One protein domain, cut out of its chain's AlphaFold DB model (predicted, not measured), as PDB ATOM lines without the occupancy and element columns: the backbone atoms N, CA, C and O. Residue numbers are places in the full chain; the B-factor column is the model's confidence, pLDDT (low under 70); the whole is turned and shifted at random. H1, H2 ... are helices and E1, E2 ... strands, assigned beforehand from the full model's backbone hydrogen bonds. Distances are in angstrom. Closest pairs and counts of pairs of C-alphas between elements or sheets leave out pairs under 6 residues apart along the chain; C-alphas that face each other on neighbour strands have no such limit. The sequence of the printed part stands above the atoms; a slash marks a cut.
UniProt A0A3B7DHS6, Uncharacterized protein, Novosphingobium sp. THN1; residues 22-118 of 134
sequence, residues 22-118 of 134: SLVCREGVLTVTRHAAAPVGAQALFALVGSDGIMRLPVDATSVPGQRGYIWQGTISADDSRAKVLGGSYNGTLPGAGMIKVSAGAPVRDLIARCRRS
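Overview. This is residues 22 to 118 of the 134 residues of an uncharacterized protein of Novosphingobium sp. THN1 (UniProt A0A3B7DHS6). One seven-stranded sheet curls like part of a barrel and folds back on itself, so that E1, E2 and E5 face E3, E6 and E7 across the hinge strand E4; the barrel stays open between E1 and E7. Two helices sit together at one end: the sheet curls round the short H1, and H2 packs over E1 and E2. The 97 printed residues hold E1, E2, E3, E4, E5, H1, E6, E7 and H2 in that order, with the antiparallel sheet order E1, E2, E5, E4, E3, E6, E7; the class is mixed. The whole is compact, with a radius of gyration of the C-alphas of 12.9 A, and rounded, spanning 33 by 26 by 19 A.

Arrangement. E1, residues 22 to 26, and E2, residues 29 to 37, form a hairpin at 149 degrees, with N 24 and O 31 3.0 A apart. E3, residues 43 to 50, and E4, residues 53 to 62, form another at 151 degrees, with N 48 and O 55 at 2.8 A. E5, residues 71 to 77, forms a hairpin with E4, N 60 and O 73 at 2.9 A, and is also the neighbour of E2, N 32 and O 74 at 2.9 A. E3, E4 and E5 make a meander, each strand the antiparallel neighbour of the one before; with E2 they make a Greek key, the first strand pairing with the fourth. The pairing of E4 is staggered: residues 53 to 60 pair with E3, 60 to 62 with E5. H1, residues 81 to 87, is on the strongly twisted sheet; its closest C-alphas to E4 are Arg 82 and Met 55, 5.6 A. E6, residues 90 to 94, neighbours E3, N 49 and O 91 at 2.8 A, and forms a hairpin with E7, residues 98 to 102, N 92 and O 100 at 2.9 A. H2, residues 106 to 116, lies over E1 and E2 at a height over the sheet of 9.5 A, along the strands. H1 and H2 touch at a shallow tilt of 31 degrees, opposite ways; their closest C-alphas, Gly 87 and Arg 109, are 4.7 A apart. Every O i to N i+4 pair is within hydrogen-bond range in H2; in H1 0 of 3 are, but 4 of 4 O i to N i+3 pairs.

Along the chain. E1 begins at C-alpha 22 (10.802, -1.734, 352.307). E2 is 23.2 A long, E3 22.5 A, E4 26.4 A and E5 20.3 A. H2, 15.6 A, ends at C-alpha 116 (14.813, 13.265, 345.389).

Size, cuts and confidence. The C-alphas farthest apart, Pro 39 and Arg 117, are 34.6 A apart. The printed part has no cut and no long link. No printed residue is under 70 in pLDDT.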
ATOM      1  N   SER A  22      10.892  -2.145 353.706       94.94
ATOM      2  CA  SER A  22      10.802  -1.734 352.307       94.94
ATOM      3  C   SER A  22      10.642  -0.228 352.167       94.94
ATOM      4  O   SER A  22      10.147   0.450 353.068       94.94
ATOM      5  N   LEU A  23      11.041   0.276 351.002       96.69
ATOM      6  CA  LEU A  23      10.954   1.681 350.633       96.69
ATOM      7  C   LEU A  23      10.140   1.815 349.353       96.69
ATOM      8  O   LEU A  23      10.385   1.104 348.378       96.69
ATOM      9  N   VAL A  24       9.208   2.759 349.347       96.44
ATOM     10  CA  VAL A  24       8.478   3.179 348.149       96.44
ATOM     11  C   VAL A  24       8.649   4.678 347.998       96.44
ATOM     12  O   VAL A  24       8.612   5.402 348.986       96.44
ATOM     13  N   CYS A  25       8.844   5.144 346.769       97.81
ATOM     14  CA  CYS A  25       8.896   6.566 346.468       97.81
ATOM     15  C   CYS A  25       7.611   7.023 345.776       97.81
ATOM     16  O   CYS A  25       7.167   6.384 344.816       97.81
ATOM     17  N   ARG A  26       7.071   8.163 346.211       96.88
ATOM     18  CA  ARG A  26       6.025   8.928 345.524       96.88
ATOM     19  C   ARG A  26       6.369  10.409 345.626       96.88
ATOM     20  O   ARG A  26       6.473  10.913 346.733       96.88
ATOM     21  N   GLU A  27       6.578  11.066 344.485       96.12
ATOM     22  CA  GLU A  27       6.709  12.535 344.399       96.12
ATOM     23  C   GLU A  27       7.703  13.150 345.407       96.12
ATOM     24  O   GLU A  27       7.369  14.055 346.163       96.12
ATOM     25  N   GLY A  28       8.933  12.630 345.479       97.31
ATOM     26  CA  GLY A  28       9.923  13.121 346.448       97.31
ATOM     27  C   GLY A  28       9.774  12.593 347.876       97.31
ATOM     28  O   GLY A  28      10.660  12.824 348.696       97.31
ATOM     29  N   VAL A  29       8.718  11.842 348.191       98.38
ATOM     30  CA  VAL A  29       8.462  11.292 349.527       98.38
ATOM     31  C   VAL A  29       8.736   9.792 349.554       98.38
ATOM     32  O   VAL A  29       8.238   9.023 348.728       98.38
ATOM     33  N   LEU A  30       9.531   9.363 350.532       98.44
ATOM     34  CA  LEU A  30       9.784   7.958 350.825       98.44
ATOM     35  C   LEU A  30       8.780   7.462 351.864       98.44
ATOM     36  O   LEU A  30       8.749   7.966 352.984       98.44
ATOM     37  N   THR A  31       8.020   6.426 351.526       98.44
ATOM     38  CA  THR A  31       7.294   5.603 352.497       98.44
ATOM     39  C   THR A  31       8.207   4.475 352.955       98.44
ATOM     40  O   THR A  31       8.599   3.616 352.159       98.44
ATOM     41  N   VAL A  32       8.530   4.462 354.244       98.19
ATOM     42  CA  VAL A  32       9.286   3.392 354.894       98.19
ATOM     43  C   VAL A  32       8.295   2.452 355.558       98.19
ATOM     44  O   VAL A  32       7.491   2.875 356.384       98.19
ATOM     45  N   THR A  33       8.344   1.176 355.197       97.38
ATOM     46  CA  THR A  33       7.466   0.142 355.751       97.38
ATOM     47  C   THR A  33       8.295  -0.879 356.505       97.38
ATOM     48  O   THR A  33       9.159  -1.515 355.905       97.38
ATOM     49  N   ARG A  34       8.025  -1.074 357.797       97.00
ATOM     50  CA  ARG A  34       8.578  -2.189 358.574       97.00
ATOM     51  C   ARG A  34       7.552  -3.322 358.568       97.00
ATOM     52  O   ARG A  34       6.474  -3.191 359.140       97.00
ATOM     53  N   HIS A  35       7.912  -4.442 357.941       95.19
ATOM     54  CA  HIS A  35       7.064  -5.634 357.826       95.19
ATOM     55  C   HIS A  35       7.075  -6.420 359.139       95.19
ATOM     56  O   HIS A  35       7.794  -7.404 359.309       95.19
ATOM     57  N   ALA A  36       6.320  -5.909 360.101       95.38
ATOM     58  CA  ALA A  36       6.007  -6.531 361.376       95.38
ATOM     59  C   ALA A  36       4.586  -6.110 361.766       95.38
ATOM     60  O   ALA A  36       4.169  -4.998 361.436       95.38
ATOM     61  N   ALA A  37       3.858  -6.987 362.458       95.88
ATOM     62  CA  ALA A  37       2.507  -6.677 362.906       95.88
ATOM     63  C   ALA A  37       2.509  -5.440 363.817       95.88
ATOM     64  O   ALA A  37       3.316  -5.334 364.746       95.88
ATOM     65  N   ALA A  38       1.599  -4.514 363.540       97.12
ATOM     66  CA  ALA A  38       1.350  -3.341 364.360       97.12
ATOM     67  C   ALA A  38      -0.004  -3.503 365.070       97.12
ATOM     68  O   ALA A  38      -0.990  -3.858 364.415       97.12
ATOM     69  N   PRO A  39      -0.094  -3.259 366.390       96.50
ATOM     70  CA  PRO A  39      -1.387  -3.159 367.054       96.50
ATOM     71  C   PRO A  39      -2.214  -2.025 366.440       96.50
ATOM     72  O   PRO A  39      -1.671  -0.992 366.051       96.50
ATOM     73  N   VAL A  40      -3.531  -2.207 366.358       96.50
ATOM     74  CA  VAL A  40      -4.433  -1.203 365.776       96.50
ATOM     75  C   VAL A  40      -4.293   0.127 366.521       96.50
ATOM     76  O   VAL A  40      -4.357   0.157 367.747       96.50
ATOM     77  N   GLY A  41      -4.103   1.217 365.774       96.69
ATOM     78  CA  GLY A  41      -3.957   2.565 366.331       96.69
ATOM     79  C   GLY A  41      -2.622   2.836 367.033       96.69
ATOM     80  O   GLY A  41      -2.467   3.894 367.636       96.69
ATOM     81  N   ALA A  42      -1.660   1.911 366.980       97.88
ATOM     82  CA  ALA A  42      -0.355   2.125 367.586       97.88
ATOM     83  C   ALA A  42       0.477   3.154 366.806       97.88
ATOM     84  O   ALA A  42       0.416   3.226 365.579       97.88
ATOM     85  N   GLN A  43       1.297   3.901 367.543       98.31
ATOM     86  CA  GLN A  43       2.253   4.873 367.016       98.31
ATOM     87  C   GLN A  43       3.592   4.684 367.722       98.31
ATOM     88  O   GLN A  43       3.636   4.307 368.898       98.31
ATOM     89  N   ALA A  44       4.692   4.931 367.020       98.12
ATOM     90  CA  ALA A  44       6.027   4.789 367.581       98.12
ATOM     91  C   ALA A  44       7.061   5.636 366.833       98.12
ATOM     92  O   ALA A  44       6.820   6.169 365.752       98.12
ATOM     93  N   LEU A  45       8.262   5.716 367.408       98.50
ATOM     94  CA  LEU A  45       9.449   6.183 366.702       98.50
ATOM     95  C   LEU A  45      10.293   4.976 366.303       98.50
ATOM     96  O   LEU A  45      10.844   4.283 367.161       98.50
ATOM     97  N   PHE A  46      10.432   4.746 365.001       98.69
ATOM     98  CA  PHE A  46      11.373   3.773 364.475       98.69
ATOM     99  C   PHE A  46      12.783   4.368 364.509       98.69
ATOM    100  O   PHE A  46      13.117   5.263 363.729       98.69
ATOM    101  N   ALA A  47      13.601   3.906 365.452       98.62
ATOM    102  CA  ALA A  47      14.959   4.394 365.634       98.62
ATOM    103  C   ALA A  47      15.916   3.652 364.699       98.62
ATOM    104  O   ALA A  47      16.110   2.449 364.831       98.62
ATOM    105  N   LEU A  48      16.524   4.378 363.771       98.44
ATOM    106  CA  LEU A  48      17.460   3.880 362.773       98.44
ATOM    107  C   LEU A  48      18.822   4.514 363.046       98.44
ATOM    108  O   LEU A  48      18.951   5.739 363.045       98.44
ATOM    109  N   VAL A  49      19.825   3.687 363.315       98.25
ATOM    110  CA  VAL A  49      21.166   4.120 363.720       98.25
ATOM    111  C   VAL A  49      22.186   3.480 362.791       98.25
ATOM    112  O   VAL A  49      22.346   2.258 362.785       98.25
ATOM    113  N   GLY A  50      22.869   4.306 362.004       96.19
ATOM    114  CA  GLY A  50      23.903   3.890 361.062       96.19
ATOM    115  C   GLY A  50      25.097   4.841 361.069       96.19
ATOM    116  O   GLY A  50      25.131   5.814 361.820       96.19
ATOM    117  N   SER A  51      26.080   4.573 360.209       92.44
ATOM    118  CA  SER A  51      27.271   5.427 360.063       92.44
ATOM    119  C   SER A  51      26.939   6.846 359.597       92.44
ATOM    120  O   SER A  51      27.618   7.791 359.983       92.44
ATOM    121  N   ASP A  52      25.880   7.000 358.800       90.50
ATOM    122  CA  ASP A  52      25.434   8.289 358.258       90.50
ATOM    123  C   ASP A  52      24.564   9.096 359.241       90.50
ATOM    124  O   ASP A  52      24.054  10.161 358.891       90.50
ATOM    125  N   GLY A  53      24.381   8.595 360.470       95.81
ATOM    126  CA  GLY A  53      23.700   9.291 361.555       95.81
ATOM    127  C   GLY A  53      22.544   8.510 362.178       95.81
ATOM    128  O   GLY A  53      22.442   7.284 362.084       95.81
ATOM    129  N   ILE A  54      21.667   9.255 362.852       97.25
ATOM    130  CA  ILE A  54      20.501   8.726 363.563       97.25
ATOM    131  C   ILE A  54      19.235   9.329 362.960       97.25
ATOM    132  O   ILE A  54      19.093  10.548 362.880       97.25
ATOM    133  N   MET A  55      18.279   8.472 362.615       98.06
ATOM    134  CA  MET A  55      16.940   8.869 362.203       98.06
ATOM    135  C   MET A  55      15.911   8.251 363.148       98.06
ATOM    136  O   MET A  55      15.860   7.040 363.320       98.06
ATOM    137  N   ARG A  56      15.076   9.088 363.763       98.19
ATOM    138  CA  ARG A  56      13.884   8.649 364.499       98.19
ATOM    139  C   ARG A  56      12.681   8.963 363.630       98.19
ATOM    140  O   ARG A  56      12.270  10.118 363.561       98.19
ATOM    141  N   LEU A  57      12.197   7.959 362.911       98.69
ATOM    142  CA  LEU A  57      11.086   8.109 361.982       98.69
ATOM    143  C   LEU A  57       9.766   7.864 362.726       98.69
ATOM    144  O   LEU A  57       9.597   6.764 363.253       98.69
ATOM    145  N   PRO A  58       8.838   8.834 362.779       98.62
ATOM    146  CA  PRO A  58       7.474   8.573 363.226       98.62
ATOM    147  C   PRO A  58       6.822   7.527 362.328       98.62
ATOM    148  O   PRO A  58       6.899   7.632 361.103       98.62
ATOM    149  N   VAL A  59       6.234   6.505 362.939       98.69
ATOM    150  CA  VAL A  59       5.520   5.439 362.241       98.69
ATOM    151  C   VAL A  59       4.205   5.134 362.940       98.69
ATOM    152  O   VAL A  59       4.134   5.127 364.170       98.69
ATOM    153  N   ASP A  60       3.203   4.801 362.140       98.31
ATOM    154  CA  ASP A  60       1.861   4.448 362.579       98.31
ATOM    155  C   ASP A  60       1.504   3.029 362.131       98.31
ATOM    156  O   ASP A  60       2.071   2.485 361.174       98.31
ATOM    157  N   ALA A  61       0.546   2.427 362.829       98.12
ATOM    158  CA  ALA A  61      -0.122   1.216 362.391       98.12
ATOM    159  C   ALA A  61      -1.021   1.517 361.183       98.12
ATOM    160  O   ALA A  61      -2.084   2.126 361.315       98.12
ATOM    161  N   THR A  62      -0.630   1.024 360.012       98.06
ATOM    162  CA  THR A  62      -1.286   1.305 358.734       98.06
ATOM    163  C   THR A  62      -1.784   0.023 358.078       98.06
ATOM    164  O   THR A  62      -1.060  -0.971 357.988       98.06
ATOM    165  N   SER A  63      -3.030   0.043 357.600       96.81
ATOM    166  CA  SER A  63      -3.573  -1.028 356.765       96.81
ATOM    167  C   SER A  63      -3.113  -0.825 355.323       96.81
ATOM    168  O   SER A  63      -3.351   0.228 354.733       96.81
ATOM    169  N   VAL A  64      -2.438  -1.828 354.761       91.94
ATOM    170  CA  VAL A  64      -1.870  -1.765 353.408       91.94
ATOM    171  C   VAL A  64      -2.612  -2.736 352.487       91.94
ATOM    172  O   VAL A  64      -2.791  -3.899 352.862       91.94
ATOM    173  N   PRO A  65      -3.026  -2.311 351.275       89.81
ATOM    174  CA  PRO A  65      -3.708  -3.186 350.327       89.81
ATOM    175  C   PRO A  65      -2.938  -4.485 350.066       89.81
ATOM    176  O   PRO A  65      -1.739  -4.469 349.796       89.81
ATOM    177  N   GLY A  66      -3.638  -5.619 350.136       86.50
ATOM    178  CA  GLY A  66      -3.048  -6.944 349.921       86.50
ATOM    179  C   GLY A  66      -2.335  -7.549 351.137       86.50
ATOM    180  O   GLY A  66      -1.939  -8.710 351.066       86.50
ATOM    181  N   GLN A  67      -2.221  -6.832 352.262       86.62
ATOM    182  CA  GLN A  67      -1.775  -7.401 353.537       86.62
ATOM    183  C   GLN A  67      -2.929  -7.516 354.535       86.62
ATOM    184  O   GLN A  67      -3.816  -6.669 354.605       86.62
ATOM    185  N   ARG A  68      -2.923  -8.596 355.325       90.44
ATOM    186  CA  ARG A  68      -3.864  -8.764 356.437       90.44
ATOM    187  C   ARG A  68      -3.335  -8.035 357.668       90.44
ATOM    188  O   ARG A  68      -2.179  -8.216 358.036       90.44
ATOM    189  N   GLY A  69      -4.215  -7.298 358.341       95.06
ATOM    190  CA  GLY A  69      -3.878  -6.559 359.555       95.06
ATOM    191  C   GLY A  69      -3.207  -5.215 359.272       95.06
ATOM    192  O   GLY A  69      -3.393  -4.625 358.208       95.06
ATOM    193  N   TYR A  70      -2.466  -4.729 360.266       97.25
ATOM    194  CA  TYR A  70      -1.757  -3.456 360.222       97.25
ATOM    195  C   TYR A  70      -0.254  -3.707 360.317       97.25
ATOM    196  O   TYR A  70       0.195  -4.606 361.032       97.25
ATOM    197  N   ILE A  71       0.510  -2.884 359.611       96.69
ATOM    198  CA  ILE A  71       1.972  -2.858 359.647       96.69
ATOM    199  C   ILE A  71       2.452  -1.445 359.936       96.69
ATOM    200  O   ILE A  71       1.698  -0.485 359.821       96.69
ATOM    201  N   TRP A  72       3.721  -1.307 360.284       97.88
ATOM    202  CA  TRP A  72       4.297  -0.012 360.605       97.88
ATOM    203  C   TRP A  72       4.699   0.749 359.340       97.88
ATOM    204  O   TRP A  72       5.536   0.262 358.568       97.88
ATOM    205  N   GLN A  73       4.154   1.952 359.145       98.12
ATOM    206  CA  GLN A  73       4.555   2.856 358.065       98.12
ATOM    207  C   GLN A  73       4.832   4.267 358.568       98.12
ATOM    208  O   GLN A  73       4.107   4.793 359.401       98.12
ATOM    209  N   GLY A  74       5.865   4.887 358.009       98.38
ATOM    210  CA  GLY A  74       6.164   6.303 358.184       98.38
ATOM    211  C   GLY A  74       6.656   6.905 356.879       98.38
ATOM    212  O   GLY A  74       7.021   6.181 355.945       98.38
ATOM    213  N   THR A  75       6.676   8.229 356.808       98.62
ATOM    214  CA  THR A  75       7.122   8.952 355.618       98.62
ATOM    215  C   THR A  75       8.232   9.935 355.942       98.62
ATOM    216  O   THR A  75       8.318  10.486 357.037       98.62
ATOM    217  N   ILE A  76       9.116  10.144 354.973       98.44
ATOM    218  CA  ILE A  76      10.153  11.167 355.052       98.44
ATOM    219  C   ILE A  76      10.411  11.744 353.664       98.44
ATOM    220  O   ILE A  76      10.392  11.015 352.671       98.44
ATOM    221  N   SER A  77      10.665  13.052 353.588       97.94
ATOM    222  CA  SER A  77      11.167  13.657 352.354       97.94
ATOM    223  C   SER A  77      12.486  12.992 351.966       97.94
ATOM    224  O   SER A  77      13.370  12.805 352.803       97.94
ATOM    225  N   ALA A  78      12.642  12.640 350.692       97.44
ATOM    226  CA  ALA A  78      13.892  12.087 350.198       97.44
ATOM    227  C   ALA A  78      15.049  13.093 350.338       97.44
ATOM    228  O   ALA A  78      16.195  12.665 350.504       97.44
ATOM    229  N   ASP A  79      14.759  14.399 350.304       96.19
ATOM    230  CA  ASP A  79      15.728  15.489 350.477       96.19
ATOM    231  C   ASP A  79      16.055  15.796 351.944       96.19
ATOM    232  O   ASP A  79      17.035  16.490 352.221       96.19
ATOM    233  N   ASP A  80      15.304  15.234 352.899       97.44
ATOM    234  CA  ASP A  80      15.677  15.305 354.310       97.44
ATOM    235  C   ASP A  80      17.057  14.656 354.498       97.44
ATOM    236  O   ASP A  80      17.319  13.523 354.075       97.44
ATOM    237  N   SER A  81      17.969  15.377 355.149       95.56
ATOM    238  CA  SER A  81      19.340  14.917 355.364       95.56
ATOM    239  C   SER A  81      19.399  13.593 356.133       95.56
ATOM    240  O   SER A  81      20.303  12.788 355.889       95.56
ATOM    241  N   ARG A  82      18.405  13.314 356.987       96.94
ATOM    242  CA  ARG A  82      18.284  12.074 357.765       96.94
ATOM    243  C   ARG A  82      17.974  10.861 356.890       96.94
ATOM    244  O   ARG A  82      18.351   9.748 357.251       96.94
ATOM    245  N   ALA A  83      17.381  11.052 355.706       96.38
ATOM    246  CA  ALA A  83      17.089   9.962 354.772       96.38
ATOM    247  C   ALA A  83      18.362   9.251 354.272       96.38
ATOM    248  O   ALA A  83      18.287   8.118 353.797       96.38
ATOM    249  N   LYS A  84      19.547   9.867 354.420       94.62
ATOM    250  CA  LYS A  84      20.845   9.239 354.112       94.62
ATOM    251  C   LYS A  84      21.075   7.940 354.890       94.62
ATOM    252  O   LYS A  84      21.635   7.012 354.316       94.62
ATOM    253  N   VAL A  85      20.565   7.834 356.125       97.25
ATOM    254  CA  VAL A  85      20.672   6.619 356.956       97.25
ATOM    255  C   VAL A  85      20.111   5.395 356.226       97.25
ATOM    256  O   VAL A  85      20.707   4.324 356.283       97.25
ATOM    257  N   LEU A  86      19.015   5.555 355.473       96.19
ATOM    258  CA  LEU A  86      18.373   4.461 354.735       96.19
ATOM    259  C   LEU A  86      19.248   3.900 353.602       96.19
ATOM    260  O   LEU A  86      19.046   2.761 353.194       96.19
ATOM    261  N   GLY A  87      20.194   4.688 353.080       94.56
ATOM    262  CA  GLY A  87      21.116   4.278 352.016       94.56
ATOM    263  C   GLY A  87      22.378   3.553 352.507       94.56
ATOM    264  O   GLY A  87      23.101   2.964 351.692       94.56
ATOM    265  N   GLY A  88      22.646   3.615 353.811       94.12
ATOM    266  CA  GLY A  88      23.781   2.982 354.475       94.12
ATOM    267  C   GLY A  88      23.408   1.676 355.179       94.12
ATOM    268  O   GLY A  88      22.300   1.159 355.049       94.12
ATOM    269  N   SER A  89      24.363   1.134 355.935       95.50
ATOM    270  CA  SER A  89      24.105   0.036 356.870       95.50
ATOM    271  C   SER A  89      23.611   0.624 358.189       95.50
ATOM    272  O   SER A  89      24.195   1.588 358.688       95.50
ATOM    273  N   TYR A  90      22.574   0.036 358.778       97.00
ATOM    274  CA  TYR A  90      22.001   0.526 360.031       97.00
ATOM    275  C   TYR A  90      21.379  -0.593 360.870       97.00
ATOM    276  O   TYR A  90      20.965  -1.637 360.362       97.00
ATOM    277  N   ASN A  91      21.279  -0.341 362.174       98.31
ATOM    278  CA  ASN A  91      20.386  -1.071 363.066       98.31
ATOM    279  C   ASN A  91      19.079  -0.288 363.203       98.31
ATOM    280  O   ASN A  91      19.102   0.932 363.363       98.31
ATOM    281  N   GLY A  92      17.947  -0.981 363.129       98.12
ATOM    282  CA  GLY A  92      16.623  -0.404 363.328       98.12
ATOM    283  C   GLY A  92      15.953  -1.009 364.550       98.12
ATOM    284  O   GLY A  92      15.847  -2.227 364.619       98.12
ATOM    285  N   THR A  93      15.451  -0.198 365.475       98.50
ATOM    286  CA  THR A  93      14.706  -0.659 366.654       98.50
ATOM    287  C   THR A  93      13.339  -0.003 366.702       98.50
ATOM    288  O   THR A  93      13.228   1.222 366.649       98.50
ATOM    289  N   LEU A  94      12.299  -0.824 366.827       98.25
ATOM    290  CA  LEU A  94      10.914  -0.377 366.892       98.25
ATOM    291  C   LEU A  94      10.212  -1.029 368.094       98.25
ATOM    292  O   LEU A  94      10.162  -2.264 368.162       98.25
ATOM    293  N   PRO A  95       9.671  -0.244 369.047       95.00
ATOM    294  CA  PRO A  95       8.864  -0.786 370.137       95.00
ATOM    295  C   PRO A  95       7.755  -1.709 369.614       95.00
ATOM    296  O   PRO A  95       7.062  -1.378 368.658       95.00
ATOM    297  N   GLY A  96       7.626  -2.900 370.205       88.94
ATOM    298  CA  GLY A  96       6.653  -3.917 369.778       88.94
ATOM    299  C   GLY A  96       7.028  -4.727 368.525       88.94
ATOM    300  O   GLY A  96       6.383  -5.736 368.264       88.94
ATOM    301  N   ALA A  97       8.080  -4.356 367.785       94.81
ATOM    302  CA  ALA A  97       8.521  -5.048 366.563       94.81
ATOM    303  C   ALA A  97      10.017  -5.438 366.555       94.81
ATOM    304  O   ALA A  97      10.533  -5.955 365.556       94.81
ATOM    305  N   GLY A  98      10.709  -5.205 367.675       96.44
ATOM    306  CA  GLY A  98      12.076  -5.657 367.923       96.44
ATOM    307  C   GLY A  98      13.147  -4.872 367.165       96.44
ATOM    308  O   GLY A  98      12.960  -3.710 366.793       96.44
ATOM    309  N   MET A  99      14.298  -5.519 366.973       97.81
ATOM    310  CA  MET A  99      15.458  -4.956 366.285       97.81
ATOM    311  C   MET A  99      15.713  -5.674 364.958       97.81
ATOM    312  O   MET A  99      15.585  -6.892 364.867       97.81
ATOM    313  N   ILE A 100      16.126  -4.917 363.945       97.06
ATOM    314  CA  ILE A 100      16.633  -5.421 362.669       97.06
ATOM    315  C   ILE A 100      18.024  -4.874 362.389       97.06
ATOM    316  O   ILE A 100      18.384  -3.789 362.847       97.06
ATOM    317  N   LYS A 101      18.774  -5.604 361.568       96.06
ATOM    318  CA  LYS A 101      20.035  -5.151 360.992       96.06
ATOM    319  C   LYS A 101      19.896  -5.132 359.480       96.06
ATOM    320  O   LYS A 101      19.508  -6.135 358.886       96.06
ATOM    321  N   VAL A 102      20.198  -3.993 358.872       94.12
ATOM    322  CA  VAL A 102      20.101  -3.790 357.427       94.12
ATOM    323  C   VAL A 102      21.480  -3.433 356.896       94.12
ATOM    324  O   VAL A 102      22.162  -2.561 357.434       94.12
ATOM    325  N   SER A 103      21.897  -4.135 355.849       90.94
ATOM    326  CA  SER A 103      23.144  -3.858 355.141       90.94
ATOM    327  C   SER A 103      22.922  -2.806 354.061       90.94
ATOM    328  O   SER A 103      21.887  -2.803 353.394       90.94
ATOM    329  N   ALA A 104      23.921  -1.950 353.844       83.00
ATOM    330  CA  ALA A 104      23.915  -0.995 352.747       83.00
ATOM    331  C   ALA A 104      23.757  -1.711 351.397       83.00
ATOM    332  O   ALA A 104      24.419  -2.714 351.131       83.00
ATOM    333  N   GLY A 105      22.945  -1.140 350.508       84.00
ATOM    334  CA  GLY A 105      22.745  -1.656 349.156       84.00
ATOM    335  C   GLY A 105      22.733  -0.533 348.126       84.00
ATOM    336  O   GLY A 105      22.040   0.468 348.306       84.00
ATOM    337  N   ALA A 106      23.467  -0.712 347.022       87.62
ATOM    338  CA  ALA A 106      23.426   0.219 345.889       87.62
ATOM    339  C   ALA A 106      21.992   0.487 345.381       87.62
ATOM    340  O   ALA A 106      21.645   1.659 345.242       87.62
ATOM    341  N   PRO A 107      21.103  -0.525 345.250       92.06
ATOM    342  CA  PRO A 107      19.732  -0.289 344.787       92.06
ATOM    343  C   PRO A 107      18.929   0.687 345.659       92.06
ATOM    344  O   PRO A 107      18.125   1.459 345.137       92.06
ATOM    345  N   VAL A 108      19.151   0.678 346.978       93.69
ATOM    346  CA  VAL A 108      18.457   1.580 347.910       93.69
ATOM    347  C   VAL A 108      18.963   3.011 347.759       93.69
ATOM    348  O   VAL A 108      18.158   3.940 347.681       93.69
ATOM    349  N   ARG A 109      20.283   3.205 347.646       95.25
ATOM    350  CA  ARG A 109      20.856   4.533 347.378       95.25
ATOM    351  C   ARG A 109      20.338   5.106 346.064       95.25
ATOM    352  O   ARG A 109      19.933   6.267 346.027       95.25
ATOM    353  N   ASP A 110      20.278   4.280 345.024       96.69
ATOM    354  CA  ASP A 110      19.778   4.693 343.717       96.69
ATOM    355  C   ASP A 110      18.287   5.048 343.765       96.69
ATOM    356  O   ASP A 110      17.863   6.022 343.139       96.69
ATOM    357  N   LEU A 111      17.484   4.297 344.531       96.62
ATOM    358  CA  LEU A 111      16.077   4.618 344.770       96.62
ATOM    359  C   LEU A 111      15.922   5.979 345.452       96.62
ATOM    360  O   LEU A 111      15.152   6.803 344.965       96.62
ATOM    361  N   ILE A 112      16.661   6.234 346.535       96.69
ATOM    362  CA  ILE A 112      16.603   7.507 347.269       96.69
ATOM    363  C   ILE A 112      17.011   8.661 346.345       96.69
ATOM    364  O   ILE A 112      16.299   9.657 346.254       96.69
ATOM    365  N   ALA A 113      18.103   8.510 345.592       96.38
ATOM    366  CA  ALA A 113      18.583   9.527 344.657       96.38
ATOM    367  C   ALA A 113      17.617   9.800 343.489       96.38
ATOM    368  O   ALA A 113      17.522  10.934 343.014       96.38
ATOM    369  N   ARG A 114      16.898   8.785 342.994       97.06
ATOM    370  CA  ARG A 114      15.806   8.990 342.026       97.06
ATOM    371  C   ARG A 114      14.601   9.660 342.672       97.06
ATOM    372  O   ARG A 114      13.996  10.509 342.032       97.06
ATOM    373  N   CYS A 115      14.288   9.307 343.917       97.88
ATOM    374  CA  CYS A 115      13.154   9.871 344.633       97.88
ATOM    375  C   CYS A 115      13.311  11.374 344.856       97.88
ATOM    376  O   CYS A 115      12.407  12.126 344.538       97.88
ATOM    377  N   ARG A 116      14.496  11.829 345.276       96.19
ATOM    378  CA  ARG A 116      14.813  13.265 345.389       96.19
ATOM    379  C   ARG A 116      14.471  14.048 344.122       96.19
ATOM    380  O   ARG A 116      13.849  15.096 344.166       96.19
ATOM    381  N   ARG A 117      14.814  13.486 342.962       96.00
ATOM    382  CA  ARG A 117      14.567  14.110 341.653       96.00
ATOM    383  C   ARG A 117      13.116  14.038 341.181       96.00
ATOM    384  O   ARG A 117      12.807  14.647 340.165       96.00
ATOM    385  N   SER A 118      12.251  13.277 341.854       95.06
ATOM    386  CA  SER A 118      10.828  13.192 341.516       95.06
ATOM    387  C   SER A 118       9.953  14.135 342.336       95.06
ATOM    388  O   SER A 118       8.737  14.122 342.143       95.06
TER     389      SER A 118